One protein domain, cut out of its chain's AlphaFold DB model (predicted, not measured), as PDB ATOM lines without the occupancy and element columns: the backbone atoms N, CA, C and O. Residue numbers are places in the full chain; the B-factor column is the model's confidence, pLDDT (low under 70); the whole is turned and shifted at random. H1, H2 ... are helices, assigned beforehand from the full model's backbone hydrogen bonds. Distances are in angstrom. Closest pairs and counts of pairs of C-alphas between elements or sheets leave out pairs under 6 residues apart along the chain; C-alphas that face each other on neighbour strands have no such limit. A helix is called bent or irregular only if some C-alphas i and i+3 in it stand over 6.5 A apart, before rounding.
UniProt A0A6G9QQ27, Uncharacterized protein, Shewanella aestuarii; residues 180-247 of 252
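AT A GLANCE: This is residues 180 to 247 of the 252 residues of an uncharacterized protein of Shewanella aestuarii (UniProt A0A6G9QQ27). H4, the longest helix, and H3 run loosely side by side in opposite directions, and the hairpin of H1 and H2 lies across one side of that pair. The printed part has 68 residues, with four named helices in the order H1, H2, H3, H4 and no named strand; the class is all helix. It is compact, with a radius of gyration of the C-alphas of 10.8 A, and spans 30 by 22 by 21 A.

IN THESE COORDINATES: H4, residues 233 to 245, 19.7 A long, ends at C-alpha 245 (98.608, 30.747, -1.826); it is irregular, with C-alphas 234 and 237 7.8 A apart. H3 is residues 218 to 227, 14.5 A; H2 198 to 208, 15.5 A. H1, residues 188 to 193, 9.0 A, begins at C-alpha 188 (102.264, 32.467, -14.096).

HOW THE PARTS SIT: H4 and H3 are close but not clearly touching, closest at the C-alphas of Ala 243 and Pro 218, 7.6 A, at a shallow tilt of 18 degrees, opposite ways. H2 is close but not clearly touching to H4, about perpendicular at 74 degrees, the closest C-alphas being Phe 204 and Tyr 235, 7.5 A. H1 and H2, a hairpin, only just touch, with 3 pairs of C-alphas within 8 A, closest at Trp 188 and Ile 201, 7.2 A. H1 and H3 are apart. Every O i to N i+4 pair is within hydrogen-bond range in H2 and H3, against 1 of 2 in H1 and 7 of 9 in H4.

THE WHOLE: The C-alphas farthest apart, Ala 182 and Ser 230, are 31.0 A apart. The printed part has no cut and no long link between helices. Residues 180 to 184 have pLDDT under 70.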
ATOM      1  N   LYS A 180      96.663  24.667  -1.660       50.25
ATOM      2  CA  LYS A 180      98.080  24.637  -1.287       50.25
ATOM      3  C   LYS A 180      98.870  24.208  -2.515       50.25
ATOM      4  O   LYS A 180      98.854  23.034  -2.882       50.25
ATOM      5  N   PHE A 181      99.545  25.147  -3.170       53.00
ATOM      6  CA  PHE A 181     100.531  24.765  -4.170       53.00
ATOM      7  C   PHE A 181     101.723  24.147  -3.434       53.00
ATOM      8  O   PHE A 181     102.402  24.820  -2.670       53.00
ATOM      9  N   ALA A 182     101.976  22.858  -3.664       48.84
ATOM     10  CA  ALA A 182     103.163  22.167  -3.152       48.84
ATOM     11  C   ALA A 182     104.467  22.622  -3.845       48.84
ATOM     12  O   ALA A 182     105.541  22.118  -3.541       48.84
ATOM     13  N   ALA A 183     104.371  23.531  -4.820       58.41
ATOM     14  CA  ALA A 183     105.489  23.970  -5.637       58.41
ATOM     15  C   ALA A 183     106.259  25.116  -4.968       58.41
ATOM     16  O   ALA A 183     105.685  26.148  -4.633       58.41
ATOM     17  N   GLU A 184     107.583  24.976  -4.888       67.50
ATOM     18  CA  GLU A 184     108.511  26.019  -4.411       67.50
ATOM     19  C   GLU A 184     108.547  27.268  -5.313       67.50
ATOM     20  O   GLU A 184     109.078  28.314  -4.933       67.50
ATOM     21  N   LYS A 185     108.006  27.159  -6.535       80.81
ATOM     22  CA  LYS A 185     108.017  28.207  -7.553       80.81
ATOM     23  C   LYS A 185     106.603  28.572  -7.989       80.81
ATOM     24  O   LYS A 185     105.780  27.719  -8.317       80.81
ATOM     25  N   VAL A 186     106.368  29.872  -8.060       82.31
ATOM     26  CA  VAL A 186     105.220  30.512  -8.679       82.31
ATOM     27  C   VAL A 186     105.362  30.411 -10.190       82.31
ATOM     28  O   VAL A 186     106.278  30.988 -10.783       82.31
ATOM     29  N   SER A 187     104.437  29.693 -10.825       84.25
ATOM     30  CA  SER A 187     104.255  29.768 -12.271       84.25
ATOM     31  C   SER A 187     103.148  30.767 -12.594       84.25
ATOM     32  O   SER A 187     102.108  30.817 -11.933       84.25
ATOM     33  N   TRP A 188     103.308  31.533 -13.673       84.38
ATOM     34  CA  TRP A 188     102.264  32.467 -14.096       84.38
ATOM     35  C   TRP A 188     100.973  31.765 -14.534       84.38
ATOM     36  O   TRP A 188      99.905  32.370 -14.525       84.38
ATOM     37  N   LYS A 189     101.039  30.466 -14.856       80.25
ATOM     38  CA  LYS A 189      99.854  29.630 -15.084       80.25
ATOM     39  C   LYS A 189      99.068  29.392 -13.790       80.25
ATOM     40  O   LYS A 189      97.841  29.385 -13.834       80.25
ATOM     41  N   ASP A 190      99.740  29.244 -12.652       78.81
ATOM     42  CA  ASP A 190      99.089  29.093 -11.344       78.81
ATOM     43  C   ASP A 190      98.510  30.416 -10.843       78.81
ATOM     44  O   ASP A 190      97.393  30.445 -10.331       78.81
ATOM     45  N   CYS A 191      99.174  31.533 -11.133       79.81
ATOM     46  CA  CYS A 191      98.617  32.875 -10.964       79.81
ATOM     47  C   CYS A 191      97.264  33.054 -11.677       79.81
ATOM     48  O   CYS A 191      96.347  33.668 -11.126       79.81
ATOM     49  N   LYS A 192      97.086  32.452 -12.863       80.12
ATOM     50  CA  LYS A 192      95.777  32.444 -13.531       80.12
ATOM     51  C   LYS A 192      94.733  31.659 -12.755       80.12
ATOM     52  O   LYS A 192      93.582  32.042 -12.821       80.12
ATOM     53  N   LYS A 193      95.089  30.602 -12.015       73.50
ATOM     54  CA  LYS A 193      94.149  29.867 -11.138       73.50
ATOM     55  C   LYS A 193      93.752  30.683  -9.899       73.50
ATOM     56  O   LYS A 193      92.720  30.412  -9.296       73.50
ATOM     57  N   LEU A 194      94.555  31.685  -9.540       70.62
ATOM     58  CA  LEU A 194      94.355  32.555  -8.380       70.62
ATOM     59  C   LEU A 194      93.545  33.827  -8.666       70.62
ATOM     60  O   LEU A 194      93.289  34.596  -7.740       70.62
ATOM     61  N   GLY A 195      93.125  34.079  -9.907       70.25
ATOM     62  CA  GLY A 195      92.365  35.291 -10.246       70.25
ATOM     63  C   GLY A 195      93.056  36.235 -11.215       70.25
ATOM     64  O   GLY A 195      92.407  37.175 -11.676       70.25
ATOM     65  N   PHE A 196      94.347  36.045 -11.500       81.69
ATOM     66  CA  PHE A 196      95.127  37.056 -12.212       81.69
ATOM     67  C   PHE A 196      94.881  36.963 -13.721       81.69
ATOM     68  O   PHE A 196      94.859  35.877 -14.299       81.69
ATOM     69  N   CYS A 197      94.670  38.113 -14.364       81.69
ATOM     70  CA  CYS A 197      94.463  38.186 -15.808       81.69
ATOM     71  C   CYS A 197      95.793  38.321 -16.561       81.69
ATOM     72  O   CYS A 197      96.767  38.846 -16.027       81.69
ATOM     73  N   ASP A 198      95.812  37.912 -17.831       84.31
ATOM     74  CA  ASP A 198      97.030  37.907 -18.659       84.31
ATOM     75  C   ASP A 198      97.647  39.294 -18.820       84.31
ATOM     76  O   ASP A 198      98.864  39.440 -18.740       84.31
ATOM     77  N   ALA A 199      96.809  40.320 -18.983       84.00
ATOM     78  CA  ALA A 199      97.268  41.702 -19.054       84.00
ATOM     79  C   ALA A 199      97.930  42.146 -17.740       84.00
ATOM     80  O   ALA A 199      98.991  42.754 -17.776       84.00
ATOM     81  N   GLY A 200      97.343  41.799 -16.589       86.00
ATOM     82  CA  GLY A 200      97.894  42.143 -15.277       86.00
ATOM     83  C   GLY A 200      99.200  41.411 -14.978       86.00
ATOM     84  O   GLY A 200     100.140  42.024 -14.489       86.00
ATOM     85  N   ILE A 201      99.287  40.126 -15.337       90.19
ATOM     86  CA  ILE A 201     100.526  39.342 -15.233       90.19
ATOM     87  C   ILE A 201     101.617  39.958 -16.110       90.19
ATOM     88  O   ILE A 201     102.750  40.097 -15.656       90.19
ATOM     89  N   LYS A 202     101.283  40.332 -17.352       91.19
ATOM     90  CA  LYS A 202     102.235  40.953 -18.271       91.19
ATOM     91  C   LYS A 202     102.745  42.286 -17.734       91.19
ATOM     92  O   LYS A 202     103.951  42.436 -17.614       91.19
ATOM     93  N   SER A 203     101.849  43.193 -17.344       92.00
ATOM     94  CA  SER A 203     102.241  44.484 -16.765       92.00
ATOM     95  C   SER A 203     103.100  44.316 -15.512       92.00
ATOM     96  O   SER A 203     104.122  44.974 -15.392       92.00
ATOM     97  N   PHE A 204     102.756  43.373 -14.629       93.12
ATOM     98  CA  PHE A 204     103.579  43.068 -13.459       93.12
ATOM     99  C   PHE A 204     104.979  42.573 -13.849       93.12
ATOM    100  O   PHE A 204     105.978  43.003 -13.282       93.12
ATOM    101  N   CYS A 205     105.071  41.667 -14.823       92.56
ATOM    102  CA  CYS A 205     106.357  41.166 -15.296       92.56
ATOM    103  C   CYS A 205     107.212  42.281 -15.912       92.56
ATOM    104  O   CYS A 205     108.395  42.373 -15.593       92.56
ATOM    105  N   ASP A 206     106.603  43.132 -16.737       92.88
ATOM    106  CA  ASP A 206     107.273  44.253 -17.394       92.88
ATOM    107  C   ASP A 206     107.781  45.280 -16.356       92.88
ATOM    108  O   ASP A 206     108.943  45.679 -16.414       92.88
ATOM    109  N   ASP A 207     106.964  45.633 -15.354       92.75
ATOM    110  CA  ASP A 207     107.308  46.622 -14.316       92.75
ATOM    111  C   ASP A 207     108.446  46.164 -13.386       92.75
ATOM    112  O   ASP A 207     109.227  46.987 -12.907       92.75
ATOM    113  N   PHE A 208     108.555  44.857 -13.124       92.19
ATOM    114  CA  PHE A 208     109.548  44.291 -12.197       92.19
ATOM    115  C   PHE A 208     110.675  43.510 -12.888       92.19
ATOM    116  O   PHE A 208     111.472  42.852 -12.215       92.19
ATOM    117  N   GLY A 209     110.759  43.563 -14.222       91.06
ATOM    118  CA  GLY A 209     111.808  42.891 -14.997       91.06
ATOM    119  C   GLY A 209     111.772  41.360 -14.904       91.06
ATOM    120  O   GLY A 209     112.807  40.698 -14.988       91.06
ATOM    121  N   LEU A 210     110.587  40.783 -14.702       92.12
ATOM    122  CA  LEU A 210     110.370  39.338 -14.672       92.12
ATOM    123  C   LEU A 210     109.939  38.835 -16.055       92.12
ATOM    124  O   LEU A 210     109.370  39.552 -16.868       92.12
ATOM    125  N   SER A 211     110.189  37.560 -16.334       90.69
ATOM    126  CA  SER A 211     109.795  36.914 -17.586       90.69
ATOM    127  C   SER A 211     108.535  36.078 -17.395       90.69
ATOM    128  O   SER A 211     108.493  35.175 -16.559       90.69
ATOM    129  N   ILE A 212     107.544  36.283 -18.266       87.81
ATOM    130  CA  ILE A 212     106.317  35.465 -18.334       87.81
ATOM    131  C   ILE A 212     106.610  33.987 -18.649       87.81
ATOM    132  O   ILE A 212     105.781  33.114 -18.396       87.81
ATOM    133  N   LYS A 213     107.780  33.673 -19.216       86.56
ATOM    134  CA  LYS A 213     108.156  32.289 -19.547       86.56
ATOM    135  C   LYS A 213     108.781  31.541 -18.368       86.56
ATOM    136  O   LYS A 213     108.829  30.315 -18.400       86.56
ATOM    137  N   ASN A 214     109.232  32.260 -17.343       88.12
ATOM    138  CA  ASN A 214     109.938  31.687 -16.205       88.12
ATOM    139  C   ASN A 214     108.993  31.450 -15.021       88.12
ATOM    140  O   ASN A 214     107.943  32.079 -14.903       88.12
ATOM    141  N   ALA A 215     109.395  30.543 -14.133       88.19
ATOM    142  CA  ALA A 215     108.790  30.376 -12.819       88.19
ATOM    143  C   ALA A 215     109.761  30.897 -11.759       88.19
ATOM    144  O   ALA A 215     110.968  30.655 -11.854       88.19
ATOM    145  N   TYR A 216     109.231  31.585 -10.754       88.06
ATOM    146  CA  TYR A 216     110.020  32.287  -9.746       88.06
ATOM    147  C   TYR A 216     109.652  31.810  -8.356       88.06
ATOM    148  O   TYR A 216     108.486  31.545  -8.084       88.06
ATOM    149  N   THR A 217     110.615  31.718  -7.451       86.25
ATOM    150  CA  THR A 217     110.275  31.507  -6.042       86.25
ATOM    151  C   THR A 217     109.568  32.752  -5.493       86.25
ATOM    152  O   THR A 217     109.824  33.865  -5.967       86.25
ATOM    153  N   PRO A 218     108.713  32.609  -4.467       83.75
ATOM    154  CA  PRO A 218     108.152  33.750  -3.747       83.75
ATOM    155  C   PRO A 218     109.184  34.815  -3.362       83.75
ATOM    156  O   PRO A 218     108.953  36.006  -3.551       83.75
ATOM    157  N   ARG A 219     110.361  34.372  -2.908       82.56
ATOM    158  CA  ARG A 219     111.479  35.241  -2.537       82.56
ATOM    159  C   ARG A 219     112.017  36.047  -3.720       82.56
ATOM    160  O   ARG A 219     112.275  37.230  -3.561       82.56
ATOM    161  N   GLN A 220     112.148  35.446  -4.904       88.25
ATOM    162  CA  GLN A 220     112.592  36.168  -6.104       88.25
ATOM    163  C   GLN A 220     111.593  37.250  -6.522       88.25
ATOM    164  O   GLN A 220     111.994  38.333  -6.942       88.25
ATOM    165  N   ILE A 221     110.293  36.968  -6.389       89.12
ATOM    166  CA  ILE A 221     109.241  37.951  -6.667       89.12
ATOM    167  C   ILE A 221     109.300  39.080  -5.635       89.12
ATOM    168  O   ILE A 221     109.266  40.249  -6.008       89.12
ATOM    169  N   GLU A 222     109.441  38.756  -4.350       86.56
ATOM    170  CA  GLU A 222     109.574  39.758  -3.289       86.56
ATOM    171  C   GLU A 222     110.821  40.636  -3.475       86.56
ATOM    172  O   GLU A 222     110.733  41.858  -3.378       86.56
ATOM    173  N   GLU A 223     111.969  40.041  -3.806       88.25
ATOM    174  CA  GLU A 223     113.210  40.765  -4.093       88.25
ATOM    175  C   GLU A 223     113.064  41.701  -5.301       88.25
ATOM    176  O   GLU A 223     113.571  42.822  -5.265       88.25
ATOM    177  N   ALA A 224     112.353  41.282  -6.353       89.62
ATOM    178  CA  ALA A 224     112.071  42.135  -7.505       89.62
ATOM    179  C   ALA A 224     111.178  43.326  -7.120       89.62
ATOM    180  O   ALA A 224     111.473  44.464  -7.478       89.62
ATOM    181  N   VAL A 225     110.137  43.086  -6.318       89.69
ATOM    182  CA  VAL A 225     109.218  44.143  -5.883       89.69
ATOM    183  C   VAL A 225     109.888  45.129  -4.925       89.69
ATOM    184  O   VAL A 225     109.723  46.340  -5.075       89.69
ATOM    185  N   ARG A 226     110.711  44.643  -3.988       86.69
ATOM    186  CA  ARG A 226     111.460  45.495  -3.047       86.69
ATOM    187  C   ARG A 226     112.472  46.413  -3.724       86.69
ATOM    188  O   ARG A 226     112.792  47.455  -3.163       86.69
ATOM    189  N   LYS A 227     112.980  46.057  -4.907       87.62
ATOM    190  CA  LYS A 227     113.873  46.936  -5.682       87.62
ATOM    191  C   LYS A 227     113.143  48.155  -6.250       87.62
ATOM    192  O   LYS A 227     113.774  49.184  -6.465       87.62
ATOM    193  N   CYS A 228     111.831  48.055  -6.472       85.06
ATOM    194  CA  CYS A 228     111.021  49.109  -7.083       85.06
ATOM    195  C   CYS A 228     109.682  49.304  -6.338       85.06
ATOM    196  O   CYS A 228     108.614  49.145  -6.934       85.06
ATOM    197  N   PRO A 229     109.693  49.669  -5.041       81.81
ATOM    198  CA  PRO A 229     108.486  49.688  -4.209       81.81
ATOM    199  C   PRO A 229     107.438  50.704  -4.692       81.81
ATOM    200  O   PRO A 229     106.238  50.485  -4.527       81.81
ATOM    201  N   SER A 230     107.863  51.783  -5.361       84.00
ATOM    202  CA  SER A 230     106.969  52.783  -5.961       84.00
ATOM    203  C   SER A 230     106.042  52.201  -7.036       84.00
ATOM    204  O   SER A 230     104.933  52.703  -7.218       84.00
ATOM    205  N   LEU A 231     106.450  51.117  -7.703       85.75
ATOM    206  CA  LEU A 231     105.664  50.430  -8.730       85.75
ATOM    207  C   LEU A 231     104.728  49.361  -8.147       85.75
ATOM    208  O   LEU A 231     103.880  48.836  -8.860       85.75
ATOM    209  N   ALA A 232     104.840  49.029  -6.855       83.38
ATOM    210  CA  ALA A 232     104.103  47.921  -6.239       83.38
ATOM    211  C   ALA A 232     102.635  48.242  -5.934       83.38
ATOM    212  O   ALA A 232     101.803  47.334  -5.886       83.38
ATOM    213  N   SER A 233     102.305  49.524  -5.749       81.25
ATOM    214  CA  SER A 233     100.976  49.998  -5.332       81.25
ATOM    215  C   SER A 233      99.801  49.401  -6.136       81.25
ATOM    216  O   SER A 233      98.847  48.914  -5.518       81.25
ATOM    217  N   PRO A 234      99.855  49.316  -7.483       81.00
ATOM    218  CA  PRO A 234      98.776  48.736  -8.284       81.00
ATOM    219  C   PRO A 234      98.567  47.229  -8.077       81.00
ATOM    220  O   PRO A 234      97.497  46.733  -8.425       81.00
ATOM    221  N   TYR A 235      99.561  46.524  -7.524       84.25
ATOM    222  CA  TYR A 235      99.637  45.060  -7.458       84.25
ATOM    223  C   TYR A 235      99.531  44.493  -6.037       84.25
ATOM    224  O   TYR A 235      99.586  43.278  -5.850       84.25
ATOM    225  N   ILE A 236      99.382  45.339  -5.010       80.25
ATOM    226  CA  ILE A 236      99.371  44.916  -3.595       80.25
ATOM    227  C   ILE A 236      98.332  43.818  -3.330       80.25
ATOM    228  O   ILE A 236      98.560  42.906  -2.532       80.25
ATOM    229  N   ASN A 237      97.169  43.888  -3.979       74.19
ATOM    230  CA  ASN A 237      96.110  42.908  -3.766       74.19
ATOM    231  C   ASN A 237      96.474  41.539  -4.344       74.19
ATOM    232  O   ASN A 237      96.252  40.530  -3.675       74.19
ATOM    233  N   GLU A 238      97.035  41.512  -5.548       81.94
ATOM    234  CA  GLU A 238      97.527  40.330  -6.244       81.94
ATOM    235  C   GLU A 238      98.711  39.716  -5.488       81.94
ATOM    236  O   GLU A 238      98.708  38.518  -5.212       81.94
ATOM    237  N   LEU A 239      99.656  40.537  -5.026       83.62
ATOM    238  CA  LEU A 239     100.792  40.095  -4.213       83.62
ATOM    239  C   LEU A 239     100.338  39.446  -2.904       83.62
ATOM    240  O   LEU A 239     100.835  38.383  -2.549       83.62
ATOM    241  N   ARG A 240      99.327  40.001  -2.221       77.25
ATOM    242  CA  ARG A 240      98.725  39.373  -1.030       77.25
ATOM    243  C   ARG A 240      98.005  38.060  -1.340       77.25
ATOM    244  O   ARG A 240      97.968  37.170  -0.496       77.25
ATOM    245  N   VAL A 241      97.378  37.929  -2.509       75.62
ATOM    246  CA  VAL A 241      96.760  36.658  -2.926       75.62
ATOM    247  C   VAL A 241      97.843  35.607  -3.158       75.62
ATOM    248  O   VAL A 241      97.700  34.480  -2.689       75.62
ATOM    249  N   LEU A 242      98.940  35.994  -3.809       79.25
ATOM    250  CA  LEU A 242     100.078  35.120  -4.063       79.25
ATOM    251  C   LEU A 242     100.769  34.678  -2.760       79.25
ATOM    252  O   LEU A 242     101.014  33.487  -2.580       79.25
ATOM    253  N   ALA A 243     100.976  35.618  -1.832       76.69
ATOM    254  CA  ALA A 243     101.485  35.409  -0.472       76.69
ATOM    255  C   ALA A 243     100.780  34.263   0.254       76.69
ATOM    256  O   ALA A 243     101.398  33.302   0.707       76.69
ATOM    257  N   ASN A 244      99.450  34.347   0.301       72.81
ATOM    258  CA  ASN A 244      98.620  33.370   0.991       72.81
ATOM    259  C   ASN A 244      98.642  32.006   0.288       72.81
ATOM    260  O   ASN A 244      98.702  30.979   0.956       72.81
ATOM    261  N   ALA A 245      98.626  31.987  -1.049       71.12
ATOM    262  CA  ALA A 245      98.608  30.747  -1.826       71.12
ATOM    263  C   ALA A 245      99.905  29.924  -1.696       71.12
ATOM    264  O   ALA A 245      99.862  28.696  -1.768       71.12
ATOM    265  N   TYR A 246     101.040  30.596  -1.487       73.38
ATOM    266  CA  TYR A 246     102.365  29.977  -1.337       73.38
ATOM    267  C   TYR A 246     102.911  30.061   0.099       73.38
ATOM    268  O   TYR A 246     104.077  29.753   0.330       73.38
ATOM    269  N   ASN A 247     102.073  30.455   1.065       71.12
ATOM    270  CA  ASN A 247     102.384  30.527   2.494       71.12
ATOM    271  C   ASN A 247     103.658  31.333   2.832       71.12
ATOM    272  O   ASN A 247     104.531  30.855   3.558       71.12
TER     273      ASN A 247